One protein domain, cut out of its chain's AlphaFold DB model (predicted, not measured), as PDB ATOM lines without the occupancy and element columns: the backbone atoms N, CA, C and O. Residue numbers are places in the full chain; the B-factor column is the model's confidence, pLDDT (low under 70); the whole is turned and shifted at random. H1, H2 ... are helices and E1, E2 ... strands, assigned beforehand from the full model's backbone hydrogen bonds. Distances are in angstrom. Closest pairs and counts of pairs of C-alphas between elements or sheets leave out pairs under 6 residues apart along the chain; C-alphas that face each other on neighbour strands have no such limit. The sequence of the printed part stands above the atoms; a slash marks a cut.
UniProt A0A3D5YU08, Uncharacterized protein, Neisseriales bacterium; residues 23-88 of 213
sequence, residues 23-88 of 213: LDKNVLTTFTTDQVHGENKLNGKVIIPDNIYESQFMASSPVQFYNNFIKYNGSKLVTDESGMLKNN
ATOM      1  N   LEU A  23     351.777 275.533 390.178       84.62
ATOM      2  CA  LEU A  23     352.248 274.719 391.284       84.62
ATOM      3  C   LEU A  23     351.649 273.313 391.172       84.62
ATOM      4  O   LEU A  23     350.450 273.154 390.922       84.62
ATOM      5  N   ASP A  24     352.483 272.292 391.332       83.50
ATOM      6  CA  ASP A  24     352.026 270.909 391.344       83.50
ATOM      7  C   ASP A  24     351.039 270.690 392.499       83.50
ATOM      8  O   ASP A  24     351.274 271.128 393.628       83.50
ATOM      9  N   LYS A  25     349.922 270.012 392.216       78.75
ATOM     10  CA  LYS A  25     348.872 269.771 393.212       78.75
ATOM     11  C   LYS A  25     349.374 268.975 394.422       78.75
ATOM     12  O   LYS A  25     348.850 269.147 395.517       78.75
ATOM     13  N   ASN A  26     350.421 268.167 394.237       79.38
ATOM     14  CA  ASN A  26     350.989 267.302 395.269       79.38
ATOM     15  C   ASN A  26     351.736 268.067 396.370       79.38
ATOM     16  O   ASN A  26     352.048 267.496 397.410       79.38
ATOM     17  N   VAL A  27     352.018 269.360 396.168       72.94
ATOM     18  CA  VAL A  27     352.759 270.186 397.137       72.94
ATOM     19  C   VAL A  27     352.005 270.348 398.455       72.94
ATOM     20  O   VAL A  27     352.636 270.466 399.501       72.94
ATOM     21  N   LEU A  28     350.671 270.334 398.415       68.75
ATOM     22  CA  LEU A  28     349.815 270.547 399.587       68.75
ATOM     23  C   LEU A  28     348.979 269.317 399.952       68.75
ATOM     24  O   LEU A  28     348.160 269.380 400.868       68.75
ATOM     25  N   THR A  29     349.160 268.198 399.249       70.12
ATOM     26  CA  THR A  29     348.277 267.037 399.400       70.12
ATOM     27  C   THR A  29     348.348 266.447 400.799       70.12
ATOM     28  O   THR A  29     347.301 266.237 401.389       70.12
ATOM     29  N   THR A  30     349.533 266.266 401.389       69.31
ATOM     30  CA  THR A  30     349.626 265.720 402.757       69.31
ATOM     31  C   THR A  30     348.931 266.623 403.775       69.31
ATOM     32  O   THR A  30     348.070 266.152 404.506       69.31
ATOM     33  N   PHE A  31     349.223 267.929 403.754       72.19
ATOM     34  CA  PHE A  31     348.587 268.888 404.663       72.19
ATOM     35  C   PHE A  31     347.062 268.878 404.520       72.19
ATOM     36  O   PHE A  31     346.350 268.765 405.508       72.19
ATOM     37  N   THR A  32     346.545 268.965 403.295       79.75
ATOM     38  CA  THR A  32     345.098 269.108 403.099       79.75
ATOM     39  C   THR A  32     344.323 267.799 403.274       79.75
ATOM     40  O   THR A  32     343.186 267.848 403.740       79.75
ATOM     41  N   THR A  33     344.919 266.642 402.969       86.19
ATOM     42  CA  THR A  33     344.309 265.325 403.212       86.19
ATOM     43  C   THR A  33     344.230 265.011 404.708       86.19
ATOM     44  O   THR A  33     343.180 264.560 405.167       86.19
ATOM     45  N   ASP A  34     345.275 265.320 405.486       88.88
ATOM     46  CA  ASP A  34     345.273 265.112 406.944       88.88
ATOM     47  C   ASP A  34     344.135 265.900 407.623       88.88
ATOM     48  O   ASP A  34     343.467 265.398 408.529       88.88
ATOM     49  N   GLN A  35     343.852 267.106 407.129       90.31
ATOM     50  CA  GLN A  35     342.754 267.953 407.602       90.31
ATOM     51  C   GLN A  35     341.380 267.313 407.293       90.31
ATOM     52  O   GLN A  35     340.523 267.212 408.172       90.31
ATOM     53  N   VAL A  36     341.174 266.770 406.084       93.50
ATOM     54  CA  VAL A  36     339.937 266.031 405.743       93.50
ATOM     55  C   VAL A  36     339.772 264.781 406.617       93.50
ATOM     56  O   VAL A  36     338.664 264.454 407.049       93.50
ATOM     57  N   HIS A  37     340.863 264.076 406.925       93.50
ATOM     58  CA  HIS A  37     340.837 262.931 407.842       93.50
ATOM     59  C   HIS A  37     340.488 263.340 409.276       93.50
ATOM     60  O   HIS A  37     339.740 262.620 409.946       93.50
ATOM     61  N   GLY A  38     340.970 264.501 409.728       92.88
ATOM     62  CA  GLY A  38     340.567 265.116 410.991       92.88
ATOM     63  C   GLY A  38     339.052 265.313 411.069       92.88
ATOM     64  O   GLY A  38     338.412 264.825 412.001       92.88
ATOM     65  N   GLU A  39     338.457 265.897 410.030       94.56
ATOM     66  CA  GLU A  39     337.008 266.111 409.957       94.56
ATOM     67  C   GLU A  39     336.213 264.800 409.904       94.56
ATOM     68  O   GLU A  39     335.187 264.657 410.577       94.56
ATOM     69  N   ASN A  40     336.707 263.788 409.180       94.81
ATOM     70  CA  ASN A  40     336.103 262.451 409.177       94.81
ATOM     71  C   ASN A  40     336.044 261.855 410.593       94.81
ATOM     72  O   ASN A  40     335.039 261.255 410.986       94.81
ATOM     73  N   LYS A  41     337.113 262.031 411.378       93.56
ATOM     74  CA  LYS A  41     337.181 261.563 412.767       93.56
ATOM     75  C   LYS A  41     336.207 262.326 413.664       93.56
ATOM     76  O   LYS A  41     335.497 261.680 414.433       93.56
ATOM     77  N   LEU A  42     336.132 263.652 413.541       92.94
ATOM     78  CA  LEU A  42     335.188 264.487 414.296       92.94
ATOM     79  C   LEU A  42     333.726 264.124 414.002       92.94
ATOM     80  O   LEU A  42     332.884 264.123 414.898       92.94
ATOM     81  N   ASN A  43     333.429 263.745 412.759       93.75
ATOM     82  CA  ASN A  43     332.086 263.354 412.332       93.75
ATOM     83  C   ASN A  43     331.804 261.844 412.489       93.75
ATOM     84  O   ASN A  43     330.688 261.400 412.207       93.75
ATOM     85  N   GLY A  44     332.788 261.040 412.909       95.25
ATOM     86  CA  GLY A  44     332.662 259.589 413.096       95.25
ATOM     87  C   GLY A  44     332.388 258.791 411.813       95.25
ATOM     88  O   GLY A  44     331.970 257.634 411.890       95.25
ATOM     89  N   LYS A  45     332.581 259.392 410.634       95.88
ATOM     90  CA  LYS A  45     332.333 258.780 409.322       95.88
ATOM     91  C   LYS A  45     333.185 259.439 408.244       95.88
ATOM     92  O   LYS A  45     333.584 260.589 408.378       95.88
ATOM     93  N   VAL A  46     333.390 258.733 407.136       96.62
ATOM     94  CA  VAL A  46     334.012 259.318 405.942       96.62
ATOM     95  C   VAL A  46     333.028 260.290 405.285       96.62
ATOM     96  O   VAL A  46     331.963 259.879 404.827       96.62
ATOM     97  N   ILE A  47     333.381 261.574 405.263       95.88
ATOM     98  CA  ILE A  47     332.637 262.665 404.623       95.88
ATOM     99  C   ILE A  47     333.010 262.735 403.143       95.88
ATOM    100  O   ILE A  47     332.132 262.732 402.282       95.88
ATOM    101  N   ILE A  48     334.316 262.763 402.853       94.50
ATOM    102  CA  ILE A  48     334.878 262.783 401.501       94.50
ATOM    103  C   ILE A  48     335.905 261.646 401.408       94.50
ATOM    104  O   ILE A  48     336.888 261.666 402.149       94.50
ATOM    105  N   PRO A  49     335.692 260.638 400.543       94.56
ATOM    106  CA  PRO A  49     336.691 259.600 400.296       94.56
ATOM    107  C   PRO A  49     337.959 260.162 399.637       94.56
ATOM    108  O   PRO A  49     337.860 261.020 398.761       94.56
ATOM    109  N   ASP A  50     339.133 259.622 399.979       92.44
ATOM    110  CA  ASP A  50     340.439 260.104 399.491       92.44
ATOM    111  C   ASP A  50     340.513 260.183 397.964       92.44
ATOM    112  O   ASP A  50     340.877 261.211 397.399       92.44
ATOM    113  N   ASN A  51     340.071 259.131 397.273       93.00
ATOM    114  CA  ASN A  51     340.069 259.093 395.812       93.00
ATOM    115  C   ASN A  51     339.179 260.184 395.188       93.00
ATOM    116  O   ASN A  51     339.458 260.655 394.085       93.00
ATOM    117  N   ILE A  52     338.105 260.589 395.872       94.12
ATOM    118  CA  ILE A  52     337.236 261.691 395.446       94.12
ATOM    119  C   ILE A  52     337.911 263.029 395.739       94.12
ATOM    120  O   ILE A  52     337.957 263.883 394.856       94.12
ATOM    121  N   TYR A  53     338.487 263.198 396.930       91.44
ATOM    122  CA  TYR A  53     339.208 264.414 397.300       91.44
ATOM    123  C   TYR A  53     340.364 264.710 396.323       91.44
ATOM    124  O   TYR A  53     340.432 265.781 395.715       91.44
ATOM    125  N   GLU A  54     341.211 263.714 396.060       89.19
ATOM    126  CA  GLU A  54     342.371 263.827 395.169       89.19
ATOM    127  C   GLU A  54     342.017 264.100 393.700       89.19
ATOM    128  O   GLU A  54     342.806 264.715 392.967       89.19
ATOM    129  N   SER A  55     340.862 263.604 393.243       89.88
ATOM    130  CA  SER A  55     340.435 263.731 391.847       89.88
ATOM    131  C   SER A  55     339.564 264.956 391.579       89.88
ATOM    132  O   SER A  55     339.584 265.448 390.451       89.88
ATOM    133  N   GLN A  56     338.826 265.458 392.576       91.06
ATOM    134  CA  GLN A  56     337.841 266.533 392.386       91.06
ATOM    135  C   GLN A  56     338.191 267.850 393.086       91.06
ATOM    136  O   GLN A  56     337.746 268.898 392.627       91.06
ATOM    137  N   PHE A  57     338.984 267.821 394.160       87.19
ATOM    138  CA  PHE A  57     339.300 269.014 394.958       87.19
ATOM    139  C   PHE A  57     340.757 269.450 394.803       87.19
ATOM    140  O   PHE A  57     341.073 270.633 394.920       87.19
ATOM    141  N   MET A  58     341.652 268.512 394.487       86.12
ATOM    142  CA  MET A  58     343.068 268.813 394.294       86.12
ATOM    143  C   MET A  58     343.387 269.202 392.854       86.12
ATOM    144  O   MET A  58     343.321 268.385 391.932       86.12
ATOM    145  N   ALA A  59     343.823 270.448 392.680       85.81
ATOM    146  CA  ALA A  59     344.214 271.011 391.398       85.81
ATOM    147  C   ALA A  59     345.574 271.707 391.481       85.81
ATOM    148  O   ALA A  59     346.001 272.187 392.530       85.81
ATOM    149  N   SER A  60     346.260 271.759 390.341       87.69
ATOM    150  CA  SER A  60     347.419 272.627 390.194       87.69
ATOM    151  C   SER A  60     346.959 274.082 390.198       87.69
ATOM    152  O   SER A  60     346.075 274.452 389.427       87.69
ATOM    153  N   SER A  61     347.585 274.907 391.033       84.38
ATOM    154  CA  SER A  61     347.161 276.294 391.256       84.38
ATOM    155  C   SER A  61     348.251 277.280 390.839       84.38
ATOM    156  O   SER A  61     349.439 276.954 390.914       84.38
ATOM    157  N   PRO A  62     347.890 278.491 390.378       83.94
ATOM    158  CA  PRO A  62     348.855 279.561 390.170       83.94
ATOM    159  C   PRO A  62     349.719 279.771 391.413       83.94
ATOM    160  O   PRO A  62     349.205 279.851 392.527       83.94
ATOM    161  N   VAL A  63     351.032 279.890 391.222       78.75
ATOM    162  CA  VAL A  63     351.980 280.099 392.326       78.75
ATOM    163  C   VAL A  63     351.663 281.372 393.128       78.75
ATOM    164  O   VAL A  63     351.901 281.428 394.332       78.75
ATOM    165  N   GLN A  64     351.054 282.360 392.466       77.75
ATOM    166  CA  GLN A  64     350.638 283.626 393.056       77.75
ATOM    167  C   GLN A  64     349.617 283.455 394.186       77.75
ATOM    168  O   GLN A  64     349.609 284.282 395.086       77.75
ATOM    169  N   PHE A  65     348.806 282.386 394.196       75.38
ATOM    170  CA  PHE A  65     347.873 282.134 395.305       75.38
ATOM    171  C   PHE A  65     348.584 281.923 396.644       75.38
ATOM    172  O   PHE A  65     348.031 282.249 397.687       75.38
ATOM    173  N   TYR A  66     349.808 281.396 396.612       74.31
ATOM    174  CA  TYR A  66     350.579 281.088 397.815       74.31
ATOM    175  C   TYR A  66     351.648 282.134 398.099       74.31
ATOM    176  O   TYR A  66     352.106 282.276 399.231       74.31
ATOM    177  N   ASN A  67     352.088 282.850 397.064       74.19
ATOM    178  CA  ASN A  67     353.122 283.853 397.195       74.19
ATOM    179  C   ASN A  67     352.971 284.939 396.121       74.19
ATOM    180  O   ASN A  67     353.396 284.782 394.975       74.19
ATOM    181  N   ASN A  68     352.434 286.085 396.539       72.75
ATOM    182  CA  ASN A  68     352.238 287.260 395.688       72.75
ATOM    183  C   ASN A  68     353.549 287.899 395.183       72.75
ATOM    184  O   ASN A  68     353.500 288.784 394.333       72.75
ATOM    185  N   PHE A  69     354.718 287.480 395.683       77.31
ATOM    186  CA  PHE A  69     356.018 288.007 395.258       77.31
ATOM    187  C   PHE A  69     356.606 287.282 394.049       77.31
ATOM    188  O   PHE A  69     357.639 287.719 393.546       77.31
ATOM    189  N   ILE A  70     356.000 286.188 393.581       80.38
ATOM    190  CA  ILE A  70     356.545 285.372 392.493       80.38
ATOM    191  C   ILE A  70     355.515 285.122 391.398       80.38
ATOM    192  O   ILE A  70     354.342 284.890 391.663       80.38
ATOM    193  N   LYS A  71     355.970 285.113 390.146       83.75
ATOM    194  CA  LYS A  71     355.167 284.742 388.979       83.75
ATOM    195  C   LYS A  71     355.911 283.783 388.070       83.75
ATOM    196  O   LYS A  71     357.139 283.791 388.008       83.75
ATOM    197  N   TYR A  72     355.163 283.011 387.294       83.69
ATOM    198  CA  TYR A  72     355.715 282.273 386.167       83.69
ATOM    199  C   TYR A  72     355.784 283.167 384.920       83.69
ATOM    200  O   TYR A  72     354.799 283.808 384.563       83.69
ATOM    201  N   ASN A  73     356.939 283.220 384.250       84.12
ATOM    202  CA  ASN A  73     357.140 284.048 383.049       84.12
ATOM    203  C   ASN A  73     357.063 283.271 381.718       84.12
ATOM    204  O   ASN A  73     357.484 283.795 380.689       84.12
ATOM    205  N   GLY A  74     356.609 282.014 381.741       82.25
ATOM    206  CA  GLY A  74     356.639 281.109 380.584       82.25
ATOM    207  C   GLY A  74     357.845 280.163 380.545       82.25
ATOM    208  O   GLY A  74     357.899 279.289 379.689       82.25
ATOM    209  N   SER A  75     358.810 280.313 381.459       81.69
ATOM    210  CA  SER A  75     359.967 279.405 381.557       81.69
ATOM    211  C   SER A  75     360.368 279.075 382.993       81.69
ATOM    212  O   SER A  75     360.718 277.935 383.291       81.69
ATOM    213  N   LYS A  76     360.300 280.052 383.902       82.19
ATOM    214  CA  LYS A  76     360.690 279.901 385.306       82.19
ATOM    215  C   LYS A  76     359.885 280.824 386.212       82.19
ATOM    216  O   LYS A  76     359.236 281.764 385.746       82.19
ATOM    217  N   LEU A  77     359.978 280.558 387.511       83.06
ATOM    218  CA  LEU A  77     359.525 281.484 388.540       83.06
ATOM    219  C   LEU A  77     360.481 282.676 388.629       83.06
ATOM    220  O   LEU A  77     361.702 282.508 388.630       83.06
ATOM    221  N   VAL A  78     359.915 283.876 388.679       85.44
ATOM    222  CA  VAL A  78     360.629 285.148 388.829       85.44
ATOM    223  C   VAL A  78     359.908 286.020 389.848       85.44
ATOM    224  O   VAL A  78     358.697 285.889 390.017       85.44
ATOM    225  N   THR A  79     360.631 286.929 390.495       86.25
ATOM    226  CA  THR A  79     360.027 287.934 391.377       86.25
ATOM    227  C   THR A  79     359.094 288.865 390.589       86.25
ATOM    228  O   THR A  79     359.412 289.247 389.460       86.25
ATOM    229  N   ASP A  80     357.951 289.236 391.171       82.75
ATOM    230  CA  ASP A  80     356.945 290.123 390.570       82.75
ATOM    231  C   ASP A  80     356.707 291.407 391.380       82.75
ATOM    232  O   ASP A  80     355.620 291.664 391.896       82.75
ATOM    233  N   GLU A  81     357.736 292.246 391.491       79.06
ATOM    234  CA  GLU A  81     357.657 293.497 392.261       79.06
ATOM    235  C   GLU A  81     356.602 294.473 391.715       79.06
ATOM    236  O   GLU A  81     355.920 295.155 392.477       79.06
ATOM    237  N   SER A  82     356.429 294.530 390.392       76.00
ATOM    238  CA  SER A  82     355.430 295.405 389.772       76.00
ATOM    239  C   SER A  82     354.003 294.886 389.947       76.00
ATOM    240  O   SER A  82     353.093 295.688 390.164       76.00
ATOM    241  N   GLY A  83     353.798 293.565 389.906       72.31
ATOM    242  CA  GLY A  83     352.516 292.940 390.237       72.31
ATOM    243  C   GLY A  83     352.097 293.212 391.680       72.31
ATOM    244  O   GLY A  83     350.947 293.570 391.918       72.31
ATOM    245  N   MET A  84     353.043 293.160 392.621       70.69
ATOM    246  CA  MET A  84     352.817 293.522 394.025       70.69
ATOM    247  C   MET A  84     352.302 294.959 394.163       70.69
ATOM    248  O   MET A  84     351.253 295.184 394.758       70.69
ATOM    249  N   LEU A  85     353.000 295.935 393.571       70.12
ATOM    250  CA  LEU A  85     352.607 297.345 393.659       70.12
ATOM    251  C   LEU A  85     351.239 297.613 393.027       70.12
ATOM    252  O   LEU A  85     350.493 298.455 393.519       70.12
ATOM    253  N   LYS A  86     350.899 296.886 391.957       69.44
ATOM    254  CA  LYS A  86     349.622 297.027 391.253       69.44
ATOM    255  C   LYS A  86     348.454 296.353 391.985       69.44
ATOM    256  O   LYS A  86     347.338 296.850 391.905       69.44
ATOM    257  N   ASN A  87     348.717 295.260 392.701       61.66
ATOM    258  CA  ASN A  87     347.735 294.514 393.495       61.66
ATOM    259  C   ASN A  87     347.725 294.930 394.975       61.66
ATOM    260  O   ASN A  87     347.118 294.245 395.798       61.66
ATOM    261  N   ASN A  88     348.392 296.029 395.340       58.97
ATOM    262  CA  ASN A  88     348.370 296.570 396.695       58.97
ATOM    263  C   ASN A  88     347.009 297.218 396.989       58.97
ATOM    264  O   ASN A  88     346.888 298.436 397.110       58.97
TER     265      ASN A  88
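This is residues 23 to 88 of the 213 residues of an uncharacterized protein of Neisseriales bacterium (UniProt A0A3D5YU08). What would one see first? An elongated model of two small parts with no shared core: at one end the strand hairpin of E1 and E2 with the short helix H3 next to it, at the other end the long helix H1 and the short helix H2, which meet loosely. Between these parts runs residues 57 to 69, a long stretch with no named element. What is it made of? The 66 printed residues hold three named helices and two named strands in the order H1, H2, E1, E2, H3; the class is mostly helix, and the sheet, in the order E1 - E2, is antiparallel. How compact is it? It is only just extended, close to loose, with a radius of gyration of the C-alphas of 16.3 A and spans of 48 by 25 by 15 A.

Where are the strands? E1 is residues 70 to 72 and E2 is residues 77 to 79, each 7.1 A from first to last C-alpha. C-alpha 70 is at (356.545, 285.372, 392.493). Where are the helices? H3 is residues 81 to 86, 8.8 A long, and ends with C-alpha 86 at (349.622, 297.027, 391.253). H2 is residues 50 to 56, 9.9 A long. H1, the longest, is residues 29 to 42, 20.0 A long, and begins with C-alpha 29 at (348.277, 267.037, 399.400).

How do the strands pair? E1 and E2 form a hairpin, antiparallel neighbours with 140 degrees between their directions. N 71 and O 78 are within hydrogen-bond range at 2.8 A, and so are N 78 and O 71 at 2.9 A. What is near the hairpin? H3 follows E2 after a tight link and is near E1, with 5 pairs of C-alphas within 10 A; it touches no helix. How do H1 and H2 stand? They only just touch, with 3 pairs of C-alphas within 8 A, and H1 does so with residues 29 to 33 alone; the closest C-alphas, those of Thr 33 and Asp 50, are 7.5 A apart. They run opposite ways at a steep tilt of 59 degrees. What of the backbones and the other pairs? In H1, H2 and H3 every O i to N i+4 pair is within hydrogen-bond range. H1 is apart from E1, E2 and H3, and H2 is apart from E2 and H3.

How far does it reach? The two C-alphas farthest apart, those of Gly 44 and Ser 82, are 48.4 A apart. Is it continuous? The printed part has no cut, and its one long link, 13 residues, joins H2 to E1. Where is confidence low? The mean pLDDT of the printed part is 83.4; residues 28, 30 and 86 to 88 are under 70.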